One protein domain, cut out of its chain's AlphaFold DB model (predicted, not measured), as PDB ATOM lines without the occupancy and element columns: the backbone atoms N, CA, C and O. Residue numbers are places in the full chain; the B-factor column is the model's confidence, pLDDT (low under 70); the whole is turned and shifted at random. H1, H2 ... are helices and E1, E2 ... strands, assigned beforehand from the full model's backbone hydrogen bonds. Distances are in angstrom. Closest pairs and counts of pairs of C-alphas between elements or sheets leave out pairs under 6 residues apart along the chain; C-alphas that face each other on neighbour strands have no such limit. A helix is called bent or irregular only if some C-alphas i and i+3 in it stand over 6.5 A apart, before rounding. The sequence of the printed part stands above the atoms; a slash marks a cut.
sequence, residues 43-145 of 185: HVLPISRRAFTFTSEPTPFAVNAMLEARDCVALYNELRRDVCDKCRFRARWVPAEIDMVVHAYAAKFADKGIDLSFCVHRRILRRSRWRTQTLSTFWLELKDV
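Overview. This is residues 43 to 145 of the 185 residues of the protein "Hypothetical protein" of Chrysotila carterae (UniProt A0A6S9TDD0). A long hairpin of two strands, E1 and E2, has one half set beside a body of helices, while its other half reaches out beyond that body to the turn at residues 127 to 131. In the body H3 and H4 form a helical hairpin, H4 packs on E1, short H1 packs on H3, and H2 sits at the other end of the body near E2. The printed part has 103 residues with four named helices and then two named strands, in the order H1, H2, H3, H4, E1, E2; the sheet has the order E1 - E2 and is antiparallel, and the class is mixed, helices and strands. The whole is only just compact, close to loose, with a radius of gyration of the C-alphas of 15.0 A. Its outline is elongated, spanning 51 by 29 by 23 A, and the strand hairpin makes the long axis.

Along the chain. Start at His 43, whose C-alpha is at (21.497, 9.815, 43.890); the first named element, H1, is met at residues 51 to 54, 6.0 A from first to last C-alpha. Next comes H2, residues 61 to 69, which is 12.1 A long. Find C-alpha 73 at (19.038, -0.003, 35.016); from there H3, residues 73 to 88, runs 22.3 A to C-alpha 88 at (39.802, 5.760, 40.794). H4, residues 95 to 110, is 21.5 A long. It has a kink of 37 degrees near residue 104 and is irregular, with C-alphas 104 and 107 standing 7.1 A apart. E1, residues 114 to 126, is 37.5 A long, and E2, residues 132 to 144, is 37.4 A long and ends at C-alpha 144, (11.574, 12.072, 34.179).

Arrangement. Begin at H3, the hub, which touches H1, H2 and H4. H3 and H4 form a helical hairpin and touch at a shallow tilt of 15 degrees, opposite ways; their closest C-alphas, those of Val 83 and Ile 98, are 5.7 A apart. H1 touches H3, with the closest C-alphas, of Phe 52 and Cys 84, 5.6 A apart. H2 and H3 only just touch, with 3 pairs of C-alphas within 8 A, and only at the corner by their link; H3 does so with residues 73 to 76 alone, and the closest C-alphas are those of Leu 67 and Val 73, at 5.1 A. Their lines stand at a steep tilt of 53 degrees, opposite ways. From H4 go to E1, where the closest C-alphas of the two, Ala 106 and Leu 116, are 5.4 A apart. H4 and E2 are near each other, with 10 pairs of C-alphas within 10 A. Between H2 and E2 the closest C-alphas are Val 63 and Leu 142, at 7.6 A. E1 and E2 form a hairpin of antiparallel neighbours, their directions at 164 degrees. Look for N 117 and O 141, 2.9 A apart, and N 133 and O 125, 2.8 A apart, both within hydrogen-bond range. Residues 43 to 44 make a short antiparallel pairing with residues 139 to 140 of E2. Among the pairs that are apart are H1 and H4, H3 and E1, and H3 and E2. In H2 and H3 every O i to N i+4 pair is within hydrogen-bond range, in H4 10 of 12 are, and H1 is too short for such a pair.

Size, cuts and confidence. The two C-alphas farthest apart are those of Asp 71 and Arg 129, 51.5 A from each other. The printed part has no cut, and no link between its named elements is long. The mean pLDDT of the printed part is 81.1. Look for low confidence, under 70, at residues 47 to 56, 89 to 90, 123, 125 to 127, and 130 to 131; H1 has a mean pLDDT of 62.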
ATOM      1  N   HIS A  43      20.552  10.711  43.231       84.56
ATOM      2  CA  HIS A  43      21.497   9.815  43.890       84.56
ATOM      3  C   HIS A  43      22.692  10.619  44.404       84.56
ATOM      4  O   HIS A  43      23.519  11.103  43.629       84.56
ATOM      5  N   VAL A  44      22.786  10.755  45.726       79.88
ATOM      6  CA  VAL A  44      23.912  11.417  46.392       79.88
ATOM      7  C   VAL A  44      25.191  10.604  46.221       79.88
ATOM      8  O   VAL A  44      25.212   9.411  46.505       79.88
ATOM      9  N   LEU A  45      26.270  11.258  45.794       79.19
ATOM     10  CA  LEU A  45      27.577  10.624  45.656       79.19
ATOM     11  C   LEU A  45      28.348  10.665  46.996       79.19
ATOM     12  O   LEU A  45      28.318  11.677  47.706       79.19
ATOM     13  N   PRO A  46      29.096   9.605  47.350       73.69
ATOM     14  CA  PRO A  46      29.747   9.466  48.658       73.69
ATOM     15  C   PRO A  46      30.880  10.482  48.895       73.69
ATOM     16  O   PRO A  46      31.796  10.606  48.096       73.69
ATOM     17  N   ILE A  47      30.935  11.194  50.025       67.62
ATOM     18  CA  ILE A  47      31.922  12.283  50.208       67.62
ATOM     19  C   ILE A  47      33.348  11.775  50.575       67.62
ATOM     20  O   ILE A  47      33.632  11.328  51.682       67.62
ATOM     21  N   SER A  48      34.297  11.996  49.654       58.12
ATOM     22  CA  SER A  48      35.738  12.320  49.838       58.12
ATOM     23  C   SER A  48      36.838  11.281  50.139       58.12
ATOM     24  O   SER A  48      37.998  11.672  50.054       58.12
ATOM     25  N   ARG A  49      36.591   9.989  50.395       50.97
ATOM     26  CA  ARG A  49      37.696   8.974  50.405       50.97
ATOM     27  C   ARG A  49      37.341   7.612  49.820       50.97
ATOM     28  O   ARG A  49      38.160   6.700  49.794       50.97
ATOM     29  N   ARG A  50      36.099   7.471  49.382       58.22
ATOM     30  CA  ARG A  50      35.489   6.209  48.980       58.22
ATOM     31  C   ARG A  50      34.731   6.392  47.672       58.22
ATOM     32  O   ARG A  50      33.646   5.868  47.538       58.22
ATOM     33  N   ALA A  51      35.263   7.149  46.708       57.62
ATOM     34  CA  ALA A  51      34.586   7.325  45.413       57.62
ATOM     35  C   ALA A  51      34.184   5.969  44.784       57.62
ATOM     36  O   ALA A  51      33.129   5.842  44.182       57.62
ATOM     37  N   PHE A  52      34.973   4.931  45.067       59.19
ATOM     38  CA  PHE A  52      34.727   3.525  44.745       59.19
ATOM     39  C   PHE A  52      33.463   2.902  45.331       59.19
ATOM     40  O   PHE A  52      32.996   1.904  44.795       59.19
ATOM     41  N   THR A  53      32.916   3.429  46.430       62.94
ATOM     42  CA  THR A  53      31.701   2.861  47.021       62.94
ATOM     43  C   THR A  53      30.465   3.188  46.209       62.94
ATOM     44  O   THR A  53      29.439   2.544  46.393       62.94
ATOM     45  N   PHE A  54      30.570   4.090  45.231       69.38
ATOM     46  CA  PHE A  54      29.459   4.403  44.351       69.38
ATOM     47  C   PHE A  54      28.995   3.212  43.506       69.38
ATOM     48  O   PHE A  54      27.844   3.212  43.098       69.38
ATOM     49  N   THR A  55      29.809   2.175  43.271       67.75
ATOM     50  CA  THR A  55      29.354   0.916  42.644       67.75
ATOM     51  C   THR A  55      28.897  -0.140  43.652       67.75
ATOM     52  O   THR A  55      28.134  -1.025  43.280       67.75
ATOM     53  N   SER A  56      29.343  -0.066  44.910       68.19
ATOM     54  CA  SER A  56      28.989  -1.037  45.957       68.19
ATOM     55  C   SER A  56      27.759  -0.644  46.773       68.19
ATOM     56  O   SER A  56      27.138  -1.498  47.396       68.19
ATOM     57  N   GLU A  57      27.432   0.647  46.824       72.62
ATOM     58  CA  GLU A  57      26.264   1.151  47.541       72.62
ATOM     59  C   GLU A  57      24.981   0.789  46.780       72.62
ATOM     60  O   GLU A  57      24.961   0.818  45.547       72.62
ATOM     61  N   PRO A  58      23.896   0.408  47.470       73.88
ATOM     62  CA  PRO A  58      22.629   0.161  46.800       73.88
ATOM     63  C   PRO A  58      22.117   1.452  46.153       73.88
ATOM     64  O   PRO A  58      22.176   2.528  46.748       73.88
ATOM     65  N   THR A  59      21.587   1.339  44.935       77.56
ATOM     66  CA  THR A  59      20.880   2.450  44.294       77.56
ATOM     67  C   THR A  59      19.684   2.843  45.174       77.56
ATOM     68  O   THR A  59      18.955   1.951  45.615       77.56
ATOM     69  N   PRO A  60      19.446   4.142  45.436       79.56
ATOM     70  CA  PRO A  60      18.269   4.581  46.180       79.56
ATOM     71  C   PRO A  60      16.980   4.050  45.546       79.56
ATOM     72  O   PRO A  60      16.856   4.044  44.321       79.56
ATOM     73  N   PHE A  61      16.008   3.646  46.368       77.06
ATOM     74  CA  PHE A  61      14.776   2.996  45.898       77.06
ATOM     75  C   PHE A  61      14.054   3.791  44.798       77.06
ATOM     76  O   PHE A  61      13.716   3.223  43.769       77.06
ATOM     77  N   ALA A  62      13.882   5.104  44.973       76.25
ATOM     78  CA  ALA A  62      13.211   5.961  43.990       76.25
ATOM     79  C   ALA A  62      13.972   6.053  42.656       76.25
ATOM     80  O   ALA A  62      13.365   6.038  41.587       76.25
ATOM     81  N   VAL A  63      15.308   6.093  42.714       83.25
ATOM     82  CA  VAL A  63      16.164   6.068  41.522       83.25
ATOM     83  C   VAL A  63      16.018   4.721  40.824       83.25
ATOM     84  O   VAL A  63      15.792   4.684  39.622       83.25
ATOM     85  N   ASN A  64      16.071   3.615  41.569       83.38
ATOM     86  CA  ASN A  64      15.906   2.285  40.992       83.38
ATOM     87  C   ASN A  64      14.515   2.094  40.367       83.38
ATOM     88  O   ASN A  64      14.428   1.622  39.243       83.38
ATOM     89  N   ALA A  65      13.450   2.539  41.038       82.69
ATOM     90  CA  ALA A  65      12.085   2.473  40.521       82.69
ATOM     91  C   ALA A  65      11.916   3.277  39.220       82.69
ATOM     92  O   ALA A  65      11.316   2.786  38.266       82.69
ATOM     93  N   MET A  66      12.486   4.488  39.142       85.94
ATOM     94  CA  MET A  66      12.486   5.280  37.905       85.94
ATOM     95  C   MET A  66      13.282   4.587  36.792       85.94
ATOM     96  O   MET A  66      12.831   4.521  35.649       85.94
ATOM     97  N   LEU A  67      14.457   4.046  37.117       89.88
ATOM     98  CA  LEU A  67      15.299   3.341  36.154       89.88
ATOM     99  C   LEU A  67      14.641   2.058  35.636       89.88
ATOM    100  O   LEU A  67      14.801   1.745  34.461       89.88
ATOM    101  N   GLU A  68      13.914   1.325  36.476       91.00
ATOM    102  CA  GLU A  68      13.130   0.151  36.075       91.00
ATOM    103  C   GLU A  68      11.964   0.555  35.170       91.00
ATOM    104  O   GLU A  68      11.797  -0.022  34.098       91.00
ATOM    105  N   ALA A  69      11.216   1.599  35.540       89.81
ATOM    106  CA  ALA A  69      10.097   2.108  34.746       89.81
ATOM    107  C   ALA A  69      10.517   2.584  33.343       89.81
ATOM    108  O   ALA A  69       9.723   2.524  32.403       89.81
ATOM    109  N   ARG A  70      11.760   3.054  33.194       90.69
ATOM    110  CA  ARG A  70      12.324   3.555  31.930       90.69
ATOM    111  C   ARG A  70      13.298   2.585  31.257       90.69
ATOM    112  O   ARG A  70      13.929   2.966  30.277       90.69
ATOM    113  N   ASP A  71      13.440   1.357  31.756       93.62
ATOM    114  CA  ASP A  71      14.381   0.356  31.226       93.62
ATOM    115  C   ASP A  71      15.813   0.919  31.042       93.62
ATOM    116  O   ASP A  71      16.409   0.906  29.962       93.62
ATOM    117  N   CYS A  72      16.338   1.506  32.121       93.94
ATOM    118  CA  CYS A  72      17.624   2.211  32.180       93.94
ATOM    119  C   CYS A  72      18.598   1.626  33.209       93.94
ATOM    120  O   CYS A  72      19.692   2.158  33.391       93.94
ATOM    121  N   VAL A  73      18.233   0.548  33.910       93.31
ATOM    122  CA  VAL A  73      19.038  -0.003  35.016       93.31
ATOM    123  C   VAL A  73      20.438  -0.417  34.550       93.31
ATOM    124  O   VAL A  73      21.431  -0.101  35.208       93.31
ATOM    125  N   ALA A  74      20.542  -1.088  33.398       94.19
ATOM    126  CA  ALA A  74      21.829  -1.492  32.830       94.19
ATOM    127  C   ALA A  74      22.693  -0.271  32.467       94.19
ATOM    128  O   ALA A  74      23.832  -0.171  32.923       94.19
ATOM    129  N   LEU A  75      22.107   0.696  31.754       95.12
ATOM    130  CA  LEU A  75      22.758   1.949  31.360       95.12
ATOM    131  C   LEU A  75      23.254   2.748  32.576       95.12
ATOM    132  O   LEU A  75      24.348   3.307  32.571       95.12
ATOM    133  N   TYR A  76      22.475   2.762  33.655       93.81
ATOM    134  CA  TYR A  76      22.865   3.408  34.901       93.81
ATOM    135  C   TYR A  76      24.027   2.699  35.594       93.81
ATOM    136  O   TYR A  76      24.925   3.348  36.124       93.81
ATOM    137  N   ASN A  77      24.059   1.369  35.570       91.75
ATOM    138  CA  ASN A  77      25.186   0.620  36.120       91.75
ATOM    139  C   ASN A  77      26.475   0.811  35.304       91.75
ATOM    140  O   ASN A  77      27.554   0.819  35.897       91.75
ATOM    141  N   GLU A  78      26.379   1.008  33.988       94.06
ATOM    142  CA  GLU A  78      27.512   1.415  33.143       94.06
ATOM    143  C   GLU A  78      28.020   2.807  33.530       94.06
ATOM    144  O   GLU A  78      29.192   2.953  33.878       94.06
ATOM    145  N   LEU A  79      27.118   3.795  33.616       93.38
ATOM    146  CA  LEU A  79      27.440   5.145  34.088       93.38
ATOM    147  C   LEU A  79      28.175   5.106  35.436       93.38
ATOM    148  O   LEU A  79      29.202   5.759  35.609       93.38
ATOM    149  N   ARG A  80      27.674   4.321  36.400       89.50
ATOM    150  CA  ARG A  80      28.290   4.190  37.730       89.50
ATOM    151  C   ARG A  80      29.725   3.682  37.671       89.50
ATOM    152  O   ARG A  80      30.570   4.180  38.415       89.50
ATOM    153  N   ARG A  81      29.998   2.698  36.812       89.44
ATOM    154  CA  ARG A  81      31.347   2.142  36.629       89.44
ATOM    155  C   ARG A  81      32.284   3.185  36.036       89.44
ATOM    156  O   ARG A  81      33.326   3.438  36.633       89.44
ATOM    157  N   ASP A  82      31.871   3.861  34.969       90.12
ATOM    158  CA  ASP A  82      32.699   4.869  34.297       90.12
ATOM    159  C   ASP A  82      33.001   6.066  35.210       90.12
ATOM    160  O   ASP A  82      34.134   6.555  35.275       90.12
ATOM    161  N   VAL A  83      32.004   6.509  35.982       86.44
ATOM    162  CA  VAL A  83      32.152   7.562  36.997       86.44
ATOM    163  C   VAL A  83      33.158   7.143  38.084       86.44
ATOM    164  O   VAL A  83      34.037   7.932  38.456       86.44
ATOM    165  N   CYS A  84      33.082   5.897  38.564       83.25
ATOM    166  CA  CYS A  84      34.057   5.330  39.500       83.25
ATOM    167  C   CYS A  84      35.465   5.238  38.899       83.25
ATOM    168  O   CYS A  84      36.436   5.582  39.576       83.25
ATOM    169  N   ASP A  85      35.591   4.804  37.646       84.31
ATOM    170  CA  ASP A  85      36.879   4.610  36.978       84.31
ATOM    171  C   ASP A  85      37.620   5.930  36.750       84.31
ATOM    172  O   ASP A  85      38.836   5.994  36.955       84.31
ATOM    173  N   LYS A  86      36.908   7.023  36.446       81.62
ATOM    174  CA  LYS A  86      37.517   8.366  36.425       81.62
ATOM    175  C   LYS A  86      38.061   8.768  37.791       81.62
ATOM    176  O   LYS A  86      39.194   9.231  37.917       81.62
ATOM    177  N   CYS A  87      37.294   8.510  38.843       72.38
ATOM    178  CA  CYS A  87      37.661   8.926  40.194       72.38
ATOM    179  C   CYS A  87      38.664   7.978  40.873       72.38
ATOM    180  O   CYS A  87      39.226   8.322  41.920       72.38
ATOM    181  N   ARG A  88      38.935   6.815  40.262       71.62
ATOM    182  CA  ARG A  88      39.802   5.760  40.794       71.62
ATOM    183  C   ARG A  88      41.220   6.233  41.042       71.62
ATOM    184  O   ARG A  88      41.721   6.147  42.159       71.62
ATOM    185  N   PHE A  89      41.859   6.781  40.018       69.00
ATOM    186  CA  PHE A  89      43.264   7.189  40.099       69.00
ATOM    187  C   PHE A  89      43.481   8.392  41.017       69.00
ATOM    188  O   PHE A  89      44.548   8.557  41.602       69.00
ATOM    189  N   ARG A  90      42.460   9.241  41.154       68.81
ATOM    190  CA  ARG A  90      42.521  10.462  41.961       68.81
ATOM    191  C   ARG A  90      42.113  10.230  43.419       68.81
ATOM    192  O   ARG A  90      42.291  11.141  44.227       68.81
ATOM    193  N   ALA A  91      41.552   9.056  43.743       71.62
ATOM    194  CA  ALA A  91      40.973   8.698  45.044       71.62
ATOM    195  C   ALA A  91      40.010   9.762  45.615       71.62
ATOM    196  O   ALA A  91      39.807   9.869  46.827       71.62
ATOM    197  N   ARG A  92      39.427  10.580  44.733       72.62
ATOM    198  CA  ARG A  92      38.551  11.706  45.055       72.62
ATOM    199  C   ARG A  92      37.630  11.982  43.877       72.62
ATOM    200  O   ARG A  92      38.001  11.739  42.733       72.62
ATOM    201  N   TRP A  93      36.484  12.580  44.166       75.56
ATOM    202  CA  TRP A  93      35.607  13.144  43.148       75.56
ATOM    203  C   TRP A  93      36.278  14.346  42.490       75.56
ATOM    204  O   TRP A  93      36.625  15.318  43.168       75.56
ATOM    205  N   VAL A  94      36.473  14.273  41.176       80.06
ATOM    206  CA  VAL A  94      36.911  15.405  40.358       80.06
ATOM    207  C   VAL A  94      35.694  15.871  39.562       80.06
ATOM    208  O   VAL A  94      35.339  15.209  38.593       80.06
ATOM    209  N   PRO A  95      35.036  16.981  39.954       81.69
ATOM    210  CA  PRO A  95      33.758  17.387  39.371       81.69
ATOM    211  C   PRO A  95      33.765  17.451  37.845       81.69
ATOM    212  O   PRO A  95      32.858  16.921  37.228       81.69
ATOM    213  N   ALA A  96      34.820  18.011  37.249       83.06
ATOM    214  CA  ALA A  96      34.952  18.096  35.797       83.06
ATOM    215  C   ALA A  96      35.023  16.717  35.118       83.06
ATOM    216  O   ALA A  96      34.445  16.524  34.059       83.06
ATOM    217  N   GLU A  97      35.704  15.740  35.723       85.25
ATOM    218  CA  GLU A  97      35.812  14.394  35.145       85.25
ATOM    219  C   GLU A  97      34.487  13.626  35.255       85.25
ATOM    220  O   GLU A  97      34.142  12.878  34.345       85.25
ATOM    221  N   ILE A  98      33.733  13.829  36.341       84.81
ATOM    222  CA  ILE A  98      32.392  13.250  36.517       84.81
ATOM    223  C   ILE A  98      31.425  13.866  35.510       84.81
ATOM    224  O   ILE A  98      30.713  13.136  34.831       84.81
ATOM    225  N   ASP A  99      31.436  15.194  35.395       86.50
ATOM    226  CA  ASP A  99      30.579  15.951  34.486       86.50
ATOM    227  C   ASP A  99      30.767  15.500  33.032       86.50
ATOM    228  O   ASP A  99      29.796  15.218  32.339       86.50
ATOM    229  N   MET A 100      32.017  15.285  32.606       86.81
ATOM    230  CA  MET A 100      32.318  14.722  31.285       86.81
ATOM    231  C   MET A 100      31.685  13.345  31.056       86.81
ATOM    232  O   MET A 100      31.177  13.078  29.968       86.81
ATOM    233  N   VAL A 101      31.731  12.454  32.053       89.69
ATOM    234  CA  VAL A 101      31.114  11.123  31.938       89.69
ATOM    235  C   VAL A 101      29.598  11.254  31.887       89.69
ATOM    236  O   VAL A 101      28.969  10.683  31.007       89.69
ATOM    237  N   VAL A 102      29.008  12.044  32.781       89.62
ATOM    238  CA  VAL A 102      27.558  12.259  32.824       89.62
ATOM    239  C   VAL A 102      27.053  12.842  31.503       89.62
ATOM    240  O   VAL A 102      26.096  12.320  30.935       89.62
ATOM    241  N   HIS A 103      27.754  13.831  30.948       90.12
ATOM    242  CA  HIS A 103      27.424  14.429  29.657       90.12
ATOM    243  C   HIS A 103      27.483  13.417  28.500       90.12
ATOM    244  O   HIS A 103      26.618  13.426  27.627       90.12
ATOM    245  N   ALA A 104      28.442  12.485  28.515       92.62
ATOM    246  CA  ALA A 104      28.537  11.425  27.507       92.62
ATOM    247  C   ALA A 104      27.365  10.420  27.558       92.62
ATOM    248  O   ALA A 104      27.069   9.765  26.558       92.62
ATOM    249  N   TYR A 105      26.698  10.294  28.708       94.38
ATOM    250  CA  TYR A 105      25.524   9.436  28.884       94.38
ATOM    251  C   TYR A 105      24.198  10.191  28.732       94.38
ATOM    252  O   TYR A 105      23.181   9.544  28.491       94.38
ATOM    253  N   ALA A 106      24.194  11.525  28.816       91.44
ATOM    254  CA  ALA A 106      22.981  12.343  28.798       91.44
ATOM    255  C   ALA A 106      22.070  12.037  27.597       91.44
ATOM    256  O   ALA A 106      20.880  11.811  27.784       91.44
ATOM    257  N   ALA A 107      22.628  11.914  26.387       92.00
ATOM    258  CA  ALA A 107      21.850  11.565  25.194       92.00
ATOM    259  C   ALA A 107      21.182  10.180  25.301       92.00
ATOM    260  O   ALA A 107      20.008  10.029  24.978       92.00
ATOM    261  N   LYS A 108      21.894   9.179  25.836       95.56
ATOM    262  CA  LYS A 108      21.368   7.813  26.003       95.56
ATOM    263  C   LYS A 108      20.226   7.748  27.023       95.56
ATOM    264  O   LYS A 108      19.324   6.930  26.882       95.56
ATOM    265  N   PHE A 109      20.281   8.582  28.063       94.81
ATOM    266  CA  PHE A 109      19.187   8.723  29.027       94.81
ATOM    267  C   PHE A 109      18.019   9.524  28.442       94.81
ATOM    268  O   PHE A 109      16.865   9.151  28.662       94.81
ATOM    269  N   ALA A 110      18.301  10.553  27.641       93.00
ATOM    270  CA  ALA A 110      17.277  11.350  26.972       93.00
ATOM    271  C   ALA A 110      16.422  10.494  26.023       93.00
ATOM    272  O   ALA A 110      15.197  10.612  26.044       93.00
ATOM    273  N   ASP A 111      17.034   9.550  25.299       94.56
ATOM    274  CA  ASP A 111      16.324   8.567  24.460       94.56
ATOM    275  C   ASP A 111      15.329   7.702  25.256       94.56
ATOM    276  O   ASP A 111      14.359   7.173  24.711       94.56
ATOM    277  N   LYS A 112      15.555   7.561  26.564       94.81
ATOM    278  CA  LYS A 112      14.701   6.821  27.499       94.81
ATOM    279  C   LYS A 112      13.737   7.727  28.278       94.81
ATOM    280  O   LYS A 112      13.014   7.248  29.152       94.81
ATOM    281  N   GLY A 113      13.696   9.022  27.962       92.56
ATOM    282  CA  GLY A 113      12.837  10.009  28.620       92.56
ATOM    283  C   GLY A 113      13.348  10.477  29.983       92.56
ATOM    284  O   GLY A 113      12.554  10.960  30.789       92.56
ATOM    285  N   ILE A 114      14.648  10.327  30.255       92.81
ATOM    286  CA  ILE A 114      15.296  10.826  31.471       92.81
ATOM    287  C   ILE A 114      16.295  11.920  31.095       92.81
ATOM    288  O   ILE A 114      17.235  11.681  30.345       92.81
ATOM    289  N   ASP A 115      16.138  13.104  31.674       91.69
ATOM    290  CA  ASP A 115      17.193  14.112  31.690       91.69
ATOM    291  C   ASP A 115      18.137  13.829  32.870       91.69
ATOM    292  O   ASP A 115      17.722  13.771  34.032       91.69
ATOM    293  N   LEU A 116      19.405  13.574  32.552       91.62
ATOM    294  CA  LEU A 116      20.448  13.231  33.512       91.62
ATOM    295  C   LEU A 116      21.375  14.428  33.703       91.62
ATOM    296  O   LEU A 116      22.017  14.885  32.759       91.62
ATOM    297  N   SER A 117      21.533  14.858  34.950       88.69
ATOM    298  CA  SER A 117      22.388  15.991  35.294       88.69
ATOM    299  C   SER A 117      23.305  15.697  36.472       88.69
ATOM    300  O   SER A 117      22.945  15.007  37.427       88.69
ATOM    301  N   PHE A 118      24.509  16.265  36.422       87.00
ATOM    302  CA  PHE A 118      25.439  16.259  37.542       87.00
ATOM    303  C   PHE A 118      25.320  17.556  38.336       87.00
ATOM    304  O   PHE A 118      25.435  18.655  37.794       87.00
ATOM    305  N   CYS A 119      25.123  17.438  39.645       82.50
ATOM    306  CA  CYS A 119      24.914  18.584  40.510       82.50
ATOM    307  C   CYS A 119      25.989  18.682  41.586       82.50
ATOM    308  O   CYS A 119      26.381  17.706  42.235       82.50
ATOM    309  N   VAL A 120      26.460  19.914  41.784       78.38
ATOM    310  CA  VAL A 120      27.462  20.261  42.787       78.38
ATOM    311  C   VAL A 120      26.909  21.365  43.665       78.38
ATOM    312  O   VAL A 120      26.649  22.472  43.196       78.38
ATOM    313  N   HIS A 121      26.822  21.096  44.960       75.12
ATOM    314  CA  HIS A 121      26.513  22.113  45.951       75.12
ATOM    315  C   HIS A 121      27.734  22.395  46.808       75.12
ATOM    316  O   HIS A 121      28.310  21.491  47.415       75.12
ATOM    317  N   ARG A 122      28.133  23.666  46.862       72.00
ATOM    318  CA  ARG A 122      29.238  24.135  47.697       72.00
ATOM    319  C   ARG A 122      28.691  24.992  48.819       72.00
ATOM    320  O   ARG A 122      28.099  26.038  48.572       72.00
ATOM    321  N   ARG A 123      28.971  24.588  50.050       68.44
ATOM    322  CA  ARG A 123      28.647  25.342  51.252       68.44
ATOM    323  C   ARG A 123      29.910  25.856  51.909       68.44
ATOM    324  O   ARG A 123      30.864  25.117  52.124       68.44
ATOM    325  N   ILE A 124      29.886  27.126  52.274       72.25
ATOM    326  CA  ILE A 124      30.977  27.788  52.977       72.25
ATOM    327  C   ILE A 124      30.586  27.875  54.455       72.25
ATOM    328  O   ILE A 124      29.741  28.676  54.840       72.25
ATOM    329  N   LEU A 125      31.179  27.025  55.292       68.81
ATOM    330  CA  LEU A 125      31.009  27.060  56.741       68.81
ATOM    331  C   LEU A 125      32.082  27.944  57.369       68.81
ATOM    332  O   LEU A 125      33.277  27.651  57.304       68.81
ATOM    333  N   ARG A 126      31.663  29.011  58.045       69.00
ATOM    334  CA  ARG A 126      32.571  29.816  58.861       69.00
ATOM    335  C   ARG A 126      32.722  29.146  60.226       69.00
ATOM    336  O   ARG A 126      31.817  29.216  61.047       69.00
ATOM    337  N   ARG A 127      33.851  28.468  60.467       66.12
ATOM    338  CA  ARG A 127      34.133  27.828  61.767       66.12
ATOM    339  C   ARG A 127      34.674  28.816  62.798       66.12
ATOM    340  O   ARG A 127      34.480  28.622  63.989       66.12
ATOM    341  N   SER A 128      35.379  29.854  62.353       73.19
ATOM    342  CA  SER A 128      35.867  30.930  63.218       73.19
ATOM    343  C   SER A 128      36.104  32.212  62.419       73.19
ATOM    344  O   SER A 128      35.953  32.238  61.196       73.19
ATOM    345  N   ARG A 129      36.532  33.287  63.098       71.00
ATOM    346  CA  ARG A 129      36.917  34.557  62.456       71.00
ATOM    347  C   ARG A 129      37.996  34.382  61.372       71.00
ATOM    348  O   ARG A 129      38.004  35.172  60.436       71.00
ATOM    349  N   TRP A 130      38.824  33.336  61.474       68.94
ATOM    350  CA  TRP A 130      40.010  33.101  60.636       68.94
ATOM    351  C   TRP A 130      39.976  31.802  59.821       68.94
ATOM    352  O   TRP A 130      40.891  31.552  59.042       68.94
ATOM    353  N   ARG A 131      38.969  30.938  60.011       68.31
ATOM    354  CA  ARG A 131      38.876  29.653  59.306       68.31
ATOM    355  C   ARG A 131      37.512  29.452  58.670       68.31
ATOM    356  O   ARG A 131      36.484  29.375  59.348       68.31
ATOM    357  N   THR A 132      37.568  29.260  57.365       78.06
ATOM    358  CA  THR A 132      36.444  28.892  56.522       78.06
ATOM    359  C   THR A 132      36.648  27.459  56.049       78.06
ATOM    360  O   THR A 132      37.719  27.113  55.558       78.06
ATOM    361  N   GLN A 133      35.639  26.616  56.228       74.62
ATOM    362  CA  GLN A 133      35.605  25.263  55.696       74.62
ATOM    363  C   GLN A 133      34.596  25.221  54.554       74.62
ATOM    364  O   GLN A 133      33.423  25.512  54.760       74.62
ATOM    365  N   THR A 134      35.032  24.815  53.367       70.25
ATOM    366  CA  THR A 134      34.114  24.540  52.259       70.25
ATOM    367  C   THR A 134      33.714  23.070  52.295       70.25
ATOM    368  O   THR A 134      34.577  22.193  52.274       70.25
ATOM    369  N   LEU A 135      32.414  22.803  52.363       70.81
ATOM    370  CA  LEU A 135      31.837  21.481  52.162       70.81
ATOM    371  C   LEU A 135      31.261  21.415  50.752       70.81
ATOM    372  O   LEU A 135      30.501  22.295  50.357       70.81
ATOM    373  N   SER A 136      31.618  20.373  50.013       72.31
ATOM    374  CA  SER A 136      31.043  20.095  48.701       72.31
ATOM    375  C   SER A 136      30.235  18.809  48.784       72.31
ATOM    376  O   SER A 136      30.768  17.784  49.212       72.31
ATOM    377  N   THR A 137      28.981  18.876  48.359       75.00
ATOM    378  CA  THR A 137      28.106  17.718  48.170       75.00
ATOM    379  C   THR A 137      27.873  17.544  46.677       75.00
ATOM    380  O   THR A 137      27.718  18.527  45.951       75.00
ATOM    381  N   PHE A 138      27.880  16.296  46.226       78.75
ATOM    382  CA  PHE A 138      27.715  15.931  44.827       78.75
ATOM    383  C   PHE A 138      26.548  14.956  44.705       78.75
ATOM    384  O   PHE A 138      26.392  14.095  45.574       78.75
ATOM    385  N   TRP A 139      25.753  15.065  43.650       84.31
ATOM    386  CA  TRP A 139      24.707  14.092  43.342       84.31
ATOM    387  C   TRP A 139      24.411  14.054  41.844       84.31
ATOM    388  O   TRP A 139      24.785  14.962  41.101       84.31
ATOM    389  N   LEU A 140      23.759  12.980  41.415       87.56
ATOM    390  CA  LEU A 140      23.174  12.851  40.084       87.56
ATOM    391  C   LEU A 140      21.678  13.106  40.193       87.56
ATOM    392  O   LEU A 140      21.030  12.442  41.000       87.56
ATOM    393  N   GLU A 141      21.148  14.037  39.409       88.06
ATOM    394  CA  GLU A 141      19.708  14.246  39.238       88.06
ATOM    395  C   GLU A 141      19.231  13.475  38.010       88.06
ATOM    396  O   GLU A 141      19.860  13.525  36.954       88.06
ATOM    397  N   LEU A 142      18.133  12.744  38.173       90.19
ATOM    398  CA  LEU A 142      17.408  12.075  37.107       90.19
ATOM    399  C   LEU A 142      16.008  12.689  37.076       90.19
ATOM    400  O   LEU A 142      15.236  12.550  38.028       90.19
ATOM    401  N   LYS A 143      15.707  13.399  35.994       90.12
ATOM    402  CA  LYS A 143      14.425  14.053  35.745       90.12
ATOM    403  C   LYS A 143      13.649  13.225  34.730       90.12
ATOM    404  O   LYS A 143      14.079  13.089  33.590       90.12
ATOM    405  N   ASP A 144      12.502  12.687  35.124       89.44
ATOM    406  CA  ASP A 144      11.574  12.072  34.179       89.44
ATOM    407  C   ASP A 144      10.894  13.175  33.361       89.44
ATOM    408  O   ASP A 144      10.099  13.950  33.889       89.44
ATOM    409  N   VAL A 145      11.201  13.246  32.068       88.62
ATOM    410  CA  VAL A 145      10.737  14.318  31.173       88.62
ATOM    411  C   VAL A 145       9.209  14.341  31.034       88.62
ATOM    412  O   VAL A 145       8.642  15.393  30.760       88.62
TER     413      VAL A 145